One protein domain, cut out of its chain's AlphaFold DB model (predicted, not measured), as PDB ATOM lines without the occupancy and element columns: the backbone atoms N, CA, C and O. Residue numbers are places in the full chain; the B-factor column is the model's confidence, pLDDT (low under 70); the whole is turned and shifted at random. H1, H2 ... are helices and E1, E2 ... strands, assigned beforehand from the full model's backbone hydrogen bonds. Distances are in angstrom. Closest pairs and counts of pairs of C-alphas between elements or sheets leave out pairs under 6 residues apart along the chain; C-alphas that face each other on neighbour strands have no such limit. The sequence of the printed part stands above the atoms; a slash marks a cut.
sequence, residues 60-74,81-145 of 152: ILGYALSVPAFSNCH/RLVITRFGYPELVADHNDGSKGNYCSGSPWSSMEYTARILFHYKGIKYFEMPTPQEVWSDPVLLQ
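This is residues 60 to 74 and 81 to 145 of the 152 residues of an uncharacterized protein of Trypanosoma cruzi (UniProt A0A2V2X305). A small, strongly twisted sheet of three strands, E4, E3 and E5, has the helix H1 packed over one face, and the hairpin of E1 and E2 packs beside H1 and near E4. After H1, a long loop swings away from this core, bears the short H2 and folds back, so that residues 143 to 144 pair with residues 127 to 128. The printed part has 80 residues, with named elements in the order E1, E2, E3, E4, E5, H1, H2; both sheets, E4 E3 E5 and E1 E2, are antiparallel, and the class is mixed, helices and strands. It is compact, with a radius of gyration of the C-alphas of 12.0 A and spans of 31 by 30 by 24 A.

In the larger sheet, E3, residues 83 to 86, is the inner strand between the edge strands E4, residues 89 to 94, and E5, residues 103 to 107. E3 and E4 form a hairpin, with N 84 and O 94 at 2.8 A, within hydrogen-bond range. E3 and E5 are antiparallel, with N 85 and O 104 at 2.9 A. H1, residues 112 to 124, is on this sheet at a height over the sheet of 9.0 A. It lies over E3 and E5 and runs along the strands, at 7 degrees to E3 on the local plane. The closest C-alphas of H1 and E5 are those of Glu 114 and Gly 107, 4.9 A apart. E1, residues 60 to 64, and E2, residues 67 to 70, form a hairpin, with N 61 and O 69 at 2.8 A. The C-alpha of Val 67 in E2 is 5.3 A from that of Pro 90 in E4 and 6.3 A from that of Ile 119 in H1; these are the closest pairs. E1 is apart from E3, E4 and E5. H2, residues 136 to 139, is apart from H1 and from the five strands. Each O i to N i+4 pair of H1 is within hydrogen-bond range; H2 is too short for such a pair, and its one O i to N i+3 pair is within range.

E4 measures 11.3 A from first to last C-alpha, E3 10.3 A and E5 12.4 A. E1 measures 11.4 A, from C-alpha 60 at (-40.477, -4.135, 14.680), and E2 9.8 A. H1 measures 17.3 A, from C-alpha 112 at (-28.104, -9.373, 19.098). H2 measures 5.1 A and ends with C-alpha 139 at (-14.849, -11.870, 29.145).

The two C-alphas farthest apart are those of Asp 98 and Ser 139, 33.8 A. Residues 75 to 80 are not printed; C-alphas 74 and 81 are 13.8 A apart across this cut. The link from H1 to H2 is long, with 11 residues. The mean pLDDT of the printed part is 85.9, and residues 140 to 145 are under 70.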
ATOM      1  N   ILE A  60     -40.538  -4.345  13.231       94.12
ATOM      2  CA  ILE A  60     -40.477  -4.135  14.680       94.12
ATOM      3  C   ILE A  60     -41.203  -5.293  15.376       94.12
ATOM      4  O   ILE A  60     -42.375  -5.554  15.117       94.12
ATOM      5  N   LEU A  61     -40.484  -6.001  16.244       94.19
ATOM      6  CA  LEU A  61     -40.990  -7.119  17.041       94.19
ATOM      7  C   LEU A  61     -41.545  -6.663  18.394       94.19
ATOM      8  O   LEU A  61     -42.375  -7.350  18.983       94.19
ATOM      9  N   GLY A  62     -41.067  -5.527  18.896       95.69
ATOM     10  CA  GLY A  62     -41.441  -4.985  20.194       95.69
ATOM     11  C   GLY A  62     -40.408  -3.990  20.706       95.69
ATOM     12  O   GLY A  62     -39.492  -3.602  19.980       95.69
ATOM     13  N   TYR A  63     -40.559  -3.608  21.971       95.94
ATOM     14  CA  TYR A  63     -39.761  -2.572  22.615       95.94
ATOM     15  C   TYR A  63     -39.234  -3.042  23.967       95.94
ATOM     16  O   TYR A  63     -39.974  -3.635  24.750       95.94
ATOM     17  N   ALA A  64     -37.982  -2.710  24.273       94.69
ATOM     18  CA  ALA A  64     -37.459  -2.756  25.635       94.69
ATOM     19  C   ALA A  64     -36.764  -1.430  25.942       94.69
ATOM     20  O   ALA A  64     -35.973  -0.954  25.134       94.69
ATOM     21  N   LEU A  65     -37.062  -0.826  27.098       94.00
ATOM     22  CA  LEU A  65     -36.476   0.461  27.508       94.00
ATOM     23  C   LEU A  65     -36.644   1.557  26.434       94.00
ATOM     24  O   LEU A  65     -35.739   2.352  26.198       94.00
ATOM     25  N   SER A  66     -37.798   1.555  25.757       92.38
ATOM     26  CA  SER A  66     -38.121   2.434  24.622       92.38
ATOM     27  C   SER A  66     -37.211   2.279  23.394       92.38
ATOM     28  O   SER A  66     -37.181   3.160  22.544       92.38
ATOM     29  N   VAL A  67     -36.481   1.165  23.270       95.50
ATOM     30  CA  VAL A  67     -35.660   0.831  22.097       95.50
ATOM     31  C   VAL A  67     -36.332  -0.293  21.293       95.50
ATOM     32  O   VAL A  67     -36.641  -1.336  21.876       95.50
ATOM     33  N   PRO A  68     -36.560  -0.126  19.973       95.81
ATOM     34  CA  PRO A  68     -37.196  -1.146  19.139       95.81
ATOM     35  C   PRO A  68     -36.272  -2.332  18.848       95.81
ATOM     36  O   PRO A  68     -35.126  -2.165  18.410       95.81
ATOM     37  N   ALA A  69     -36.802  -3.541  19.009       94.62
ATOM     38  CA  ALA A  69     -36.205  -4.776  18.512       94.62
ATOM     39  C   ALA A  69     -36.727  -5.069  17.102       94.62
ATOM     40  O   ALA A  69     -37.934  -5.048  16.869       94.62
ATOM     41  N   PHE A  70     -35.831  -5.384  16.169       92.75
ATOM     42  CA  PHE A  70     -36.182  -5.634  14.773       92.75
ATOM     43  C   PHE A  70     -35.959  -7.095  14.395       92.75
ATOM     44  O   PHE A  70     -35.061  -7.767  14.899       92.75
ATOM     45  N   SER A  71     -36.781  -7.591  13.479       91.06
ATOM     46  CA  SER A  71     -36.682  -8.952  12.974       91.06
ATOM     47  C   SER A  71     -35.445  -9.131  12.095       91.06
ATOM     48  O   SER A  71     -35.328  -8.491  11.050       91.06
ATOM     49  N   ASN A  72     -34.565 -10.064  12.466       88.06
ATOM     50  CA  ASN A  72     -33.419 -10.486  11.650       88.06
ATOM     51  C   ASN A  72     -33.758 -11.624  10.664       88.06
ATOM     52  O   ASN A  72     -32.898 -12.398  10.258       88.06
ATOM     53  N   CYS A  73     -35.030 -11.784  10.318       87.19
ATOM     54  CA  CYS A  73     -35.497 -12.889   9.496       87.19
ATOM     55  C   CYS A  73     -35.138 -12.702   8.018       87.19
ATOM     56  O   CYS A  73     -35.753 -11.882   7.334       87.19
ATOM     57  N   HIS A  74     -34.171 -13.452   7.500       82.00
ATOM     58  CA  HIS A  74     -33.756 -13.358   6.100       82.00
ATOM     59  C   HIS A  74     -33.441 -14.740   5.518       82.00
ATOM     60  O   HIS A  74     -32.981 -15.627   6.224       82.00
ATOM     61  N   ARG A  81     -23.996  -4.190   6.072       75.56
ATOM     62  CA  ARG A  81     -24.715  -2.977   6.448       75.56
ATOM     63  C   ARG A  81     -24.342  -2.602   7.872       75.56
ATOM     64  O   ARG A  81     -24.073  -3.470   8.703       75.56
ATOM     65  N   LEU A  82     -24.350  -1.304   8.139       84.62
ATOM     66  CA  LEU A  82     -24.180  -0.748   9.472       84.62
ATOM     67  C   LEU A  82     -25.452  -0.001   9.849       84.62
ATOM     68  O   LEU A  82     -26.033   0.693   9.019       84.62
ATOM     69  N   VAL A  83     -25.864  -0.150  11.100       90.38
ATOM     70  CA  VAL A  83     -26.960   0.602  11.699       90.38
ATOM     71  C   VAL A  83     -26.403   1.834  12.370       90.38
ATOM     72  O   VAL A  83     -25.487   1.754  13.192       90.38
ATOM     73  N   ILE A  84     -27.003   2.974  12.054       92.25
ATOM     74  CA  ILE A  84     -26.739   4.237  12.722       92.25
ATOM     75  C   ILE A  84     -28.001   4.693  13.431       92.25
ATOM     76  O   ILE A  84     -29.069   4.797  12.833       92.25
ATOM     77  N   THR A  85     -27.857   4.983  14.719       93.00
ATOM     78  CA  THR A  85     -28.914   5.538  15.563       93.00
ATOM     79  C   THR A  85     -28.481   6.873  16.161       93.00
ATOM     80  O   THR A  85     -27.291   7.199  16.172       93.00
ATOM     81  N   ARG A  86     -29.433   7.659  16.668       92.44
ATOM     82  CA  ARG A  86     -29.175   8.993  17.222       92.44
ATOM     83  C   ARG A  86     -29.674   9.108  18.645       92.44
ATOM     84  O   ARG A  86     -30.829   8.803  18.905       92.44
ATOM     85  N   PHE A  87     -28.830   9.610  19.543       90.25
ATOM     86  CA  PHE A  87     -29.185   9.784  20.953       90.25
ATOM     87  C   PHE A  87     -30.526  10.516  21.119       90.25
ATOM     88  O   PHE A  87     -30.731  11.570  20.516       90.25
ATOM     89  N   GLY A  88     -31.430   9.951  21.922       88.50
ATOM     90  CA  GLY A  88     -32.774  10.495  22.153       88.50
ATOM     91  C   GLY A  88     -33.818  10.134  21.088       88.50
ATOM     92  O   GLY A  88     -34.995  10.411  21.293       88.50
ATOM     93  N   TYR A  89     -33.423   9.481  19.990       91.69
ATOM     94  CA  TYR A  89     -34.313   9.040  18.910       91.69
ATOM     95  C   TYR A  89     -34.127   7.534  18.636       91.69
ATOM     96  O   TYR A  89     -33.522   7.160  17.631       91.69
ATOM     97  N   PRO A  90     -34.610   6.646  19.524       90.56
ATOM     98  CA  PRO A  90     -34.388   5.199  19.419       90.56
ATOM     99  C   PRO A  90     -35.055   4.536  18.206       90.56
ATOM    100  O   PRO A  90     -34.563   3.512  17.732       90.56
ATOM    101  N   GLU A  91     -36.123   5.135  17.675       88.75
ATOM    102  CA  GLU A  91     -36.780   4.699  16.431       88.75
ATOM    103  C   GLU A  91     -35.968   5.052  15.178       88.75
ATOM    104  O   GLU A  91     -36.160   4.456  14.119       88.75
ATOM    105  N   LEU A  92     -35.068   6.039  15.276       89.81
ATOM    106  CA  LEU A  92     -34.237   6.452  14.156       89.81
ATOM    107  C   LEU A  92     -33.121   5.425  13.963       89.81
ATOM    108  O   LEU A  92     -32.150   5.376  14.728       89.81
ATOM    109  N   VAL A  93     -33.272   4.634  12.906       89.00
ATOM    110  CA  VAL A  93     -32.268   3.708  12.391       89.00
ATOM    111  C   VAL A  93     -32.037   4.029  10.919       89.00
ATOM    112  O   VAL A  93     -32.966   3.984  10.115       89.00
ATOM    113  N   ALA A  94     -30.799   4.370  10.576       86.31
ATOM    114  CA  ALA A  94     -30.375   4.689   9.222       86.31
ATOM    115  C   ALA A  94     -29.203   3.804   8.784       86.31
ATOM    116  O   ALA A  94     -28.363   3.419   9.596       86.31
ATOM    117  N   ASP A  95     -29.119   3.559   7.477       84.56
ATOM    118  CA  ASP A  95     -28.021   2.808   6.854       84.56
ATOM    119  C   ASP A  95     -26.774   3.691   6.588       84.56
ATOM    120  O   ASP A  95     -25.765   3.211   6.076       84.56
ATOM    121  N   HIS A  96     -26.834   4.998   6.885       83.50
ATOM    122  CA  HIS A  96     -25.755   5.959   6.625       83.50
ATOM    123  C   HIS A  96     -25.662   7.052   7.701       83.50
ATOM    124  O   HIS A  96     -26.636   7.360   8.388       83.50
ATOM    125  N   ASN A  97     -24.463   7.629   7.856       84.38
ATOM    126  CA  ASN A  97     -24.202   8.704   8.812       84.38
ATOM    127  C   ASN A  97     -24.428  10.042   8.115       84.38
ATOM    128  O   ASN A  97     -23.690  10.382   7.195       84.38
ATOM    129  N   ASP A  98     -25.420  10.801   8.564       87.12
ATOM    130  CA  ASP A  98     -25.730  12.129   8.029       87.12
ATOM    131  C   ASP A  98     -24.880  13.257   8.651       87.12
ATOM    132  O   ASP A  98     -25.108  14.431   8.380       87.12
ATOM    133  N   GLY A  99     -23.906  12.923   9.507       85.56
ATOM    134  CA  GLY A  99     -23.039  13.888  10.192       85.56
ATOM    135  C   GLY A  99     -23.695  14.601  11.378       85.56
ATOM    136  O   GLY A  99     -23.049  15.418  12.038       85.56
ATOM    137  N   SER A 100     -24.954  14.288  11.691       86.75
ATOM    138  CA  SER A 100     -25.653  14.885  12.824       86.75
ATOM    139  C   SER A 100     -24.997  14.533  14.162       86.75
ATOM    140  O   SER A 100     -24.514  13.419  14.395       86.75
ATOM    141  N   LYS A 101     -25.024  15.490  15.097       88.06
ATOM    142  CA  LYS A 101     -24.550  15.266  16.468       88.06
ATOM    143  C   LYS A 101     -25.357  14.155  17.141       88.06
ATOM    144  O   LYS A 101     -26.570  14.059  16.979       88.06
ATOM    145  N   GLY A 102     -24.668  13.340  17.936       87.56
ATOM    146  CA  GLY A 102     -25.293  12.241  18.670       87.56
ATOM    147  C   GLY A 102     -25.518  10.973  17.846       87.56
ATOM    148  O   GLY A 102     -26.124  10.044  18.371       87.56
ATOM    149  N   ASN A 103     -25.022  10.901  16.607       91.06
ATOM    150  CA  ASN A 103     -25.017   9.656  15.844       91.06
ATOM    151  C   ASN A 103     -24.078   8.612  16.481       91.06
ATOM    152  O   ASN A 103     -23.014   8.931  17.029       91.06
ATOM    153  N   TYR A 104     -24.481   7.350  16.405       90.31
ATOM    154  CA  TYR A 104     -23.726   6.194  16.868       90.31
ATOM    155  C   TYR A 104     -23.951   5.017  15.919       90.31
ATOM    156  O   TYR A 104     -25.093   4.691  15.604       90.31
ATOM    157  N   CYS A 105     -22.859   4.396  15.470       90.94
ATOM    158  CA  CYS A 105     -22.895   3.154  14.710       90.94
ATOM    159  C   CYS A 105     -23.002   1.982  15.694       90.94
ATOM    160  O   CYS A 105     -22.032   1.686  16.392       90.94
ATOM    161  N   SER A 106     -24.171   1.350  15.781       89.81
ATOM    162  CA  SER A 106     -24.433   0.253  16.724       89.81
ATOM    163  C   SER A 106     -24.004  -1.119  16.203       89.81
ATOM    164  O   SER A 106     -24.003  -2.072  16.970       89.81
ATOM    165  N   GLY A 107     -23.608  -1.237  14.933       88.31
ATOM    166  CA  GLY A 107     -23.110  -2.481  14.338       88.31
ATOM    167  C   GLY A 107     -23.994  -2.993  13.204       88.31
ATOM    168  O   GLY A 107     -24.657  -2.211  12.529       88.31
ATOM    169  N   SER A 108     -23.981  -4.303  12.951       86.62
ATOM    170  CA  SER A 108     -24.702  -4.897  11.817       86.62
ATOM    171  C   SER A 108     -26.183  -5.178  12.121       86.62
ATOM    172  O   SER A 108     -26.482  -5.829  13.134       86.62
ATOM    173  N   PRO A 109     -27.117  -4.780  11.233       86.44
ATOM    174  CA  PRO A 109     -28.541  -5.071  11.389       86.44
ATOM    175  C   PRO A 109     -28.848  -6.551  11.100       86.44
ATOM    176  O   PRO A 109     -28.358  -7.099  10.116       86.44
ATOM    177  N   TRP A 110     -29.703  -7.252  11.846       88.88
ATOM    178  CA  TRP A 110     -30.289  -6.947  13.159       88.88
ATOM    179  C   TRP A 110     -29.732  -7.937  14.182       88.88
ATOM    180  O   TRP A 110     -30.438  -8.807  14.694       88.88
ATOM    181  N   SER A 111     -28.420  -7.864  14.410       87.12
ATOM    182  CA  SER A 111     -27.733  -8.779  15.323       87.12
ATOM    183  C   SER A 111     -28.089  -8.506  16.789       87.12
ATOM    184  O   SER A 111     -28.442  -7.390  17.174       87.12
ATOM    185  N   SER A 112     -27.948  -9.524  17.642       87.31
ATOM    186  CA  SER A 112     -28.104  -9.373  19.098       87.31
ATOM    187  C   SER A 112     -27.134  -8.339  19.682       87.31
ATOM    188  O   SER A 112     -27.485  -7.587  20.595       87.31
ATOM    189  N   MET A 113     -25.929  -8.277  19.117       88.69
ATOM    190  CA  MET A 113     -24.891  -7.321  19.483       88.69
ATOM    191  C   MET A 113     -25.303  -5.888  19.150       88.69
ATOM    192  O   MET A 113     -25.232  -5.017  20.016       88.69
ATOM    193  N   GLU A 114     -25.831  -5.662  17.947       91.44
ATOM    194  CA  GLU A 114     -26.358  -4.361  17.525       91.44
ATOM    195  C   GLU A 114     -27.477  -3.873  18.452       91.44
ATOM    196  O   GLU A 114     -27.455  -2.734  18.925       91.44
ATOM    197  N   TYR A 115     -28.417  -4.759  18.792       93.19
ATOM    198  CA  TYR A 115     -29.514  -4.414  19.692       93.19
ATOM    199  C   TYR A 115     -29.017  -4.038  21.094       93.19
ATOM    200  O   TYR A 115     -29.454  -3.039  21.669       93.19
ATOM    201  N   THR A 116     -28.051  -4.792  21.622       91.50
ATOM    202  CA  THR A 116     -27.432  -4.512  22.926       91.50
ATOM    203  C   THR A 116     -26.711  -3.165  22.921       91.50
ATOM    204  O   THR A 116     -26.878  -2.372  23.850       91.50
ATOM    205  N   ALA A 117     -25.969  -2.857  21.854       92.00
ATOM    206  CA  ALA A 117     -25.300  -1.570  21.687       92.00
ATOM    207  C   ALA A 117     -26.296  -0.399  21.680       92.00
ATOM    208  O   ALA A 117     -26.060   0.609  22.351       92.00
ATOM    209  N   ARG A 118     -27.440  -0.530  20.990       93.62
ATOM    210  CA  ARG A 118     -28.499   0.496  21.015       93.62
ATOM    211  C   ARG A 118     -29.119   0.664  22.395       93.62
ATOM    212  O   ARG A 118     -29.303   1.802  22.821       93.62
ATOM    213  N   ILE A 119     -29.407  -0.427  23.105       93.62
ATOM    214  CA  ILE A 119     -29.928  -0.371  24.481       93.62
ATOM    215  C   ILE A 119     -28.954   0.394  25.382       93.62
ATOM    216  O   ILE A 119     -29.357   1.345  26.049       93.62
ATOM    217  N   LEU A 120     -27.669   0.027  25.385       92.00
ATOM    218  CA  LEU A 120     -26.659   0.700  26.209       92.00
ATOM    219  C   LEU A 120     -26.528   2.180  25.846       92.00
ATOM    220  O   LEU A 120     -26.454   3.034  26.730       92.00
ATOM    221  N   PHE A 121     -26.570   2.498  24.557       93.19
ATOM    222  CA  PHE A 121     -26.457   3.869  24.097       93.19
ATOM    223  C   PHE A 121     -27.655   4.732  24.501       93.19
ATOM    224  O   PHE A 121     -27.455   5.803  25.068       93.19
ATOM    225  N   HIS A 122     -28.884   4.273  24.263       93.62
ATOM    226  CA  HIS A 122     -30.094   5.059  24.532       93.62
ATOM    227  C   HIS A 122     -30.490   5.075  26.006       93.62
ATOM    228  O   HIS A 122     -30.923   6.108  26.506       93.62
ATOM    229  N   TYR A 123     -30.326   3.958  26.715       91.75
ATOM    230  CA  TYR A 123     -30.765   3.847  28.107       91.75
ATOM    231  C   TYR A 123     -29.689   4.243  29.117       91.75
ATOM    232  O   TYR A 123     -29.997   4.812  30.163       91.75
ATOM    233  N   LYS A 124     -28.421   3.916  28.841       89.31
ATOM    234  CA  LYS A 124     -27.309   4.195  29.764       89.31
ATOM    235  C   LYS A 124     -26.409   5.328  29.303       89.31
ATOM    236  O   LYS A 124     -25.595   5.778  30.103       89.31
ATOM    237  N   GLY A 125     -26.527   5.776  28.052       89.94
ATOM    238  CA  GLY A 125     -25.529   6.661  27.472       89.94
ATOM    239  C   GLY A 125     -24.162   5.998  27.563       89.94
ATOM    240  O   GLY A 125     -23.268   6.555  28.175       89.94
ATOM    241  N   ILE A 126     -24.010   4.775  27.057       89.31
ATOM    242  CA  ILE A 126     -22.731   4.053  27.005       89.31
ATOM    243  C   ILE A 126     -22.542   3.521  25.588       89.31
ATOM    244  O   ILE A 126     -23.497   3.071  24.961       89.31
ATOM    245  N   LYS A 127     -21.316   3.585  25.073       89.50
ATOM    246  CA  LYS A 127     -20.949   3.051  23.758       89.50
ATOM    247  C   LYS A 127     -19.866   1.995  23.910       89.50
ATOM    248  O   LYS A 127     -18.985   2.129  24.759       89.50
ATOM    249  N   TYR A 128     -19.898   0.997  23.039       83.31
ATOM    250  CA  TYR A 128     -18.719   0.176  22.787       83.31
ATOM    251  C   TYR A 128     -17.682   0.993  22.007       83.31
ATOM    252  O   TYR A 128     -18.057   1.749  21.105       83.31
ATOM    253  N   PHE A 129     -16.403   0.860  22.367       75.94
ATOM    254  CA  PHE A 129     -15.304   1.450  21.593       75.94
ATOM    255  C   PHE A 129     -15.121   0.711  20.261       75.94
ATOM    256  O   PHE A 129     -15.163   1.319  19.195       75.94
ATOM    257  N   GLU A 130     -15.031  -0.614  20.341       77.25
ATOM    258  CA  GLU A 130     -15.111  -1.549  19.224       77.25
ATOM    259  C   GLU A 130     -16.227  -2.543  19.521       77.25
ATOM    260  O   GLU A 130     -16.451  -2.872  20.684       77.25
ATOM    261  N   MET A 131     -16.961  -2.982  18.496       78.94
ATOM    262  CA  MET A 131     -18.109  -3.868  18.688       78.94
ATOM    263  C   MET A 131     -17.626  -5.278  19.068       78.94
ATOM    264  O   MET A 131     -17.058  -5.942  18.199       78.94
ATOM    265  N   PRO A 132     -17.847  -5.754  20.311       77.56
ATOM    266  CA  PRO A 132     -17.375  -7.074  20.705       77.56
ATOM    267  C   PRO A 132     -18.195  -8.186  20.046       77.56
ATOM    268  O   PRO A 132     -19.360  -8.002  19.670       77.56
ATOM    269  N   THR A 133     -17.612  -9.378  19.966       78.88
ATOM    270  CA  THR A 133     -18.368 -10.608  19.706       78.88
ATOM    271  C   THR A 133     -19.261 -10.960  20.906       78.88
ATOM    272  O   THR A 133     -18.975 -10.548  22.034       78.88
ATOM    273  N   PRO A 134     -20.342 -11.746  20.723       79.00
ATOM    274  CA  PRO A 134     -21.173 -12.192  21.845       79.00
ATOM    275  C   PRO A 134     -20.388 -12.863  22.980       79.00
ATOM    276  O   PRO A 134     -20.781 -12.759  24.137       79.00
ATOM    277  N   GLN A 135     -19.291 -13.548  22.657       77.19
ATOM    278  CA  GLN A 135     -18.414 -14.211  23.617       77.19
ATOM    279  C   GLN A 135     -17.542 -13.208  24.382       77.19
ATOM    280  O   GLN A 135     -17.416 -13.318  25.598       77.19
ATOM    281  N   GLU A 136     -16.982 -12.208  23.699       75.25
ATOM    282  CA  GLU A 136     -16.133 -11.172  24.308       75.25
ATOM    283  C   GLU A 136     -16.869 -10.328  25.351       75.25
ATOM    284  O   GLU A 136     -16.258  -9.910  26.334       75.25
ATOM    285  N   VAL A 137     -18.183 -10.136  25.191       73.38
ATOM    286  CA  VAL A 137     -19.022  -9.420  26.171       73.38
ATOM    287  C   VAL A 137     -18.919 -10.020  27.572       73.38
ATOM    288  O   VAL A 137     -18.989  -9.281  28.552       73.38
ATOM    289  N   TRP A 138     -18.760 -11.341  27.677       70.31
ATOM    290  CA  TRP A 138     -18.674 -12.044  28.961       70.31
ATOM    291  C   TRP A 138     -17.270 -12.041  29.563       70.31
ATOM    292  O   TRP A 138     -17.130 -12.329  30.749       70.31
ATOM    293  N   SER A 139     -16.252 -11.738  28.757       73.25
ATOM    294  CA  SER A 139     -14.849 -11.870  29.145       73.25
ATOM    295  C   SER A 139     -14.270 -10.559  29.673       73.25
ATOM    296  O   SER A 139     -13.681 -10.585  30.746       73.25
ATOM    297  N   ASP A 140     -14.447  -9.433  28.963       60.44
ATOM    298  CA  ASP A 140     -14.089  -8.085  29.450       60.44
ATOM    299  C   ASP A 140     -14.574  -6.976  28.476       60.44
ATOM    300  O   ASP A 140     -13.914  -6.695  27.471       60.44
ATOM    301  N   PRO A 141     -15.746  -6.345  28.685       60.78
ATOM    302  CA  PRO A 141     -16.236  -5.321  27.766       60.78
ATOM    303  C   PRO A 141     -15.621  -3.941  28.063       60.78
ATOM    304  O   PRO A 141     -15.940  -3.302  29.066       60.78
ATOM    305  N   VAL A 142     -14.819  -3.403  27.136       62.53
ATOM    306  CA  VAL A 142     -14.372  -1.997  27.194       62.53
ATOM    307  C   VAL A 142     -15.540  -1.068  26.828       62.53
ATOM    308  O   VAL A 142     -15.916  -0.922  25.662       62.53
ATOM    309  N   LEU A 143     -16.128  -0.434  27.845       64.94
ATOM    310  CA  LEU A 143     -17.280   0.467  27.732       64.94
ATOM    311  C   LEU A 143     -16.866   1.940  27.902       64.94
ATOM    312  O   LEU A 143     -16.146   2.285  28.838       64.94
ATOM    313  N   LEU A 144     -17.368   2.833  27.041       61.59
ATOM    314  CA  LEU A 144     -17.117   4.280  27.103       61.59
ATOM    315  C   LEU A 144     -18.381   5.075  27.448       61.59
ATOM    316  O   LEU A 144     -19.447   4.862  26.869       61.59
ATOM    317  N   GLN A 145     -18.241   6.065  28.334       63.84
ATOM    318  CA  GLN A 145     -19.279   7.063  28.613       63.84
ATOM    319  C   GLN A 145     -19.155   8.258  27.635       63.84
ATOM    320  O   GLN A 145     -18.138   8.953  27.659       63.84
TER     321      GLN A 145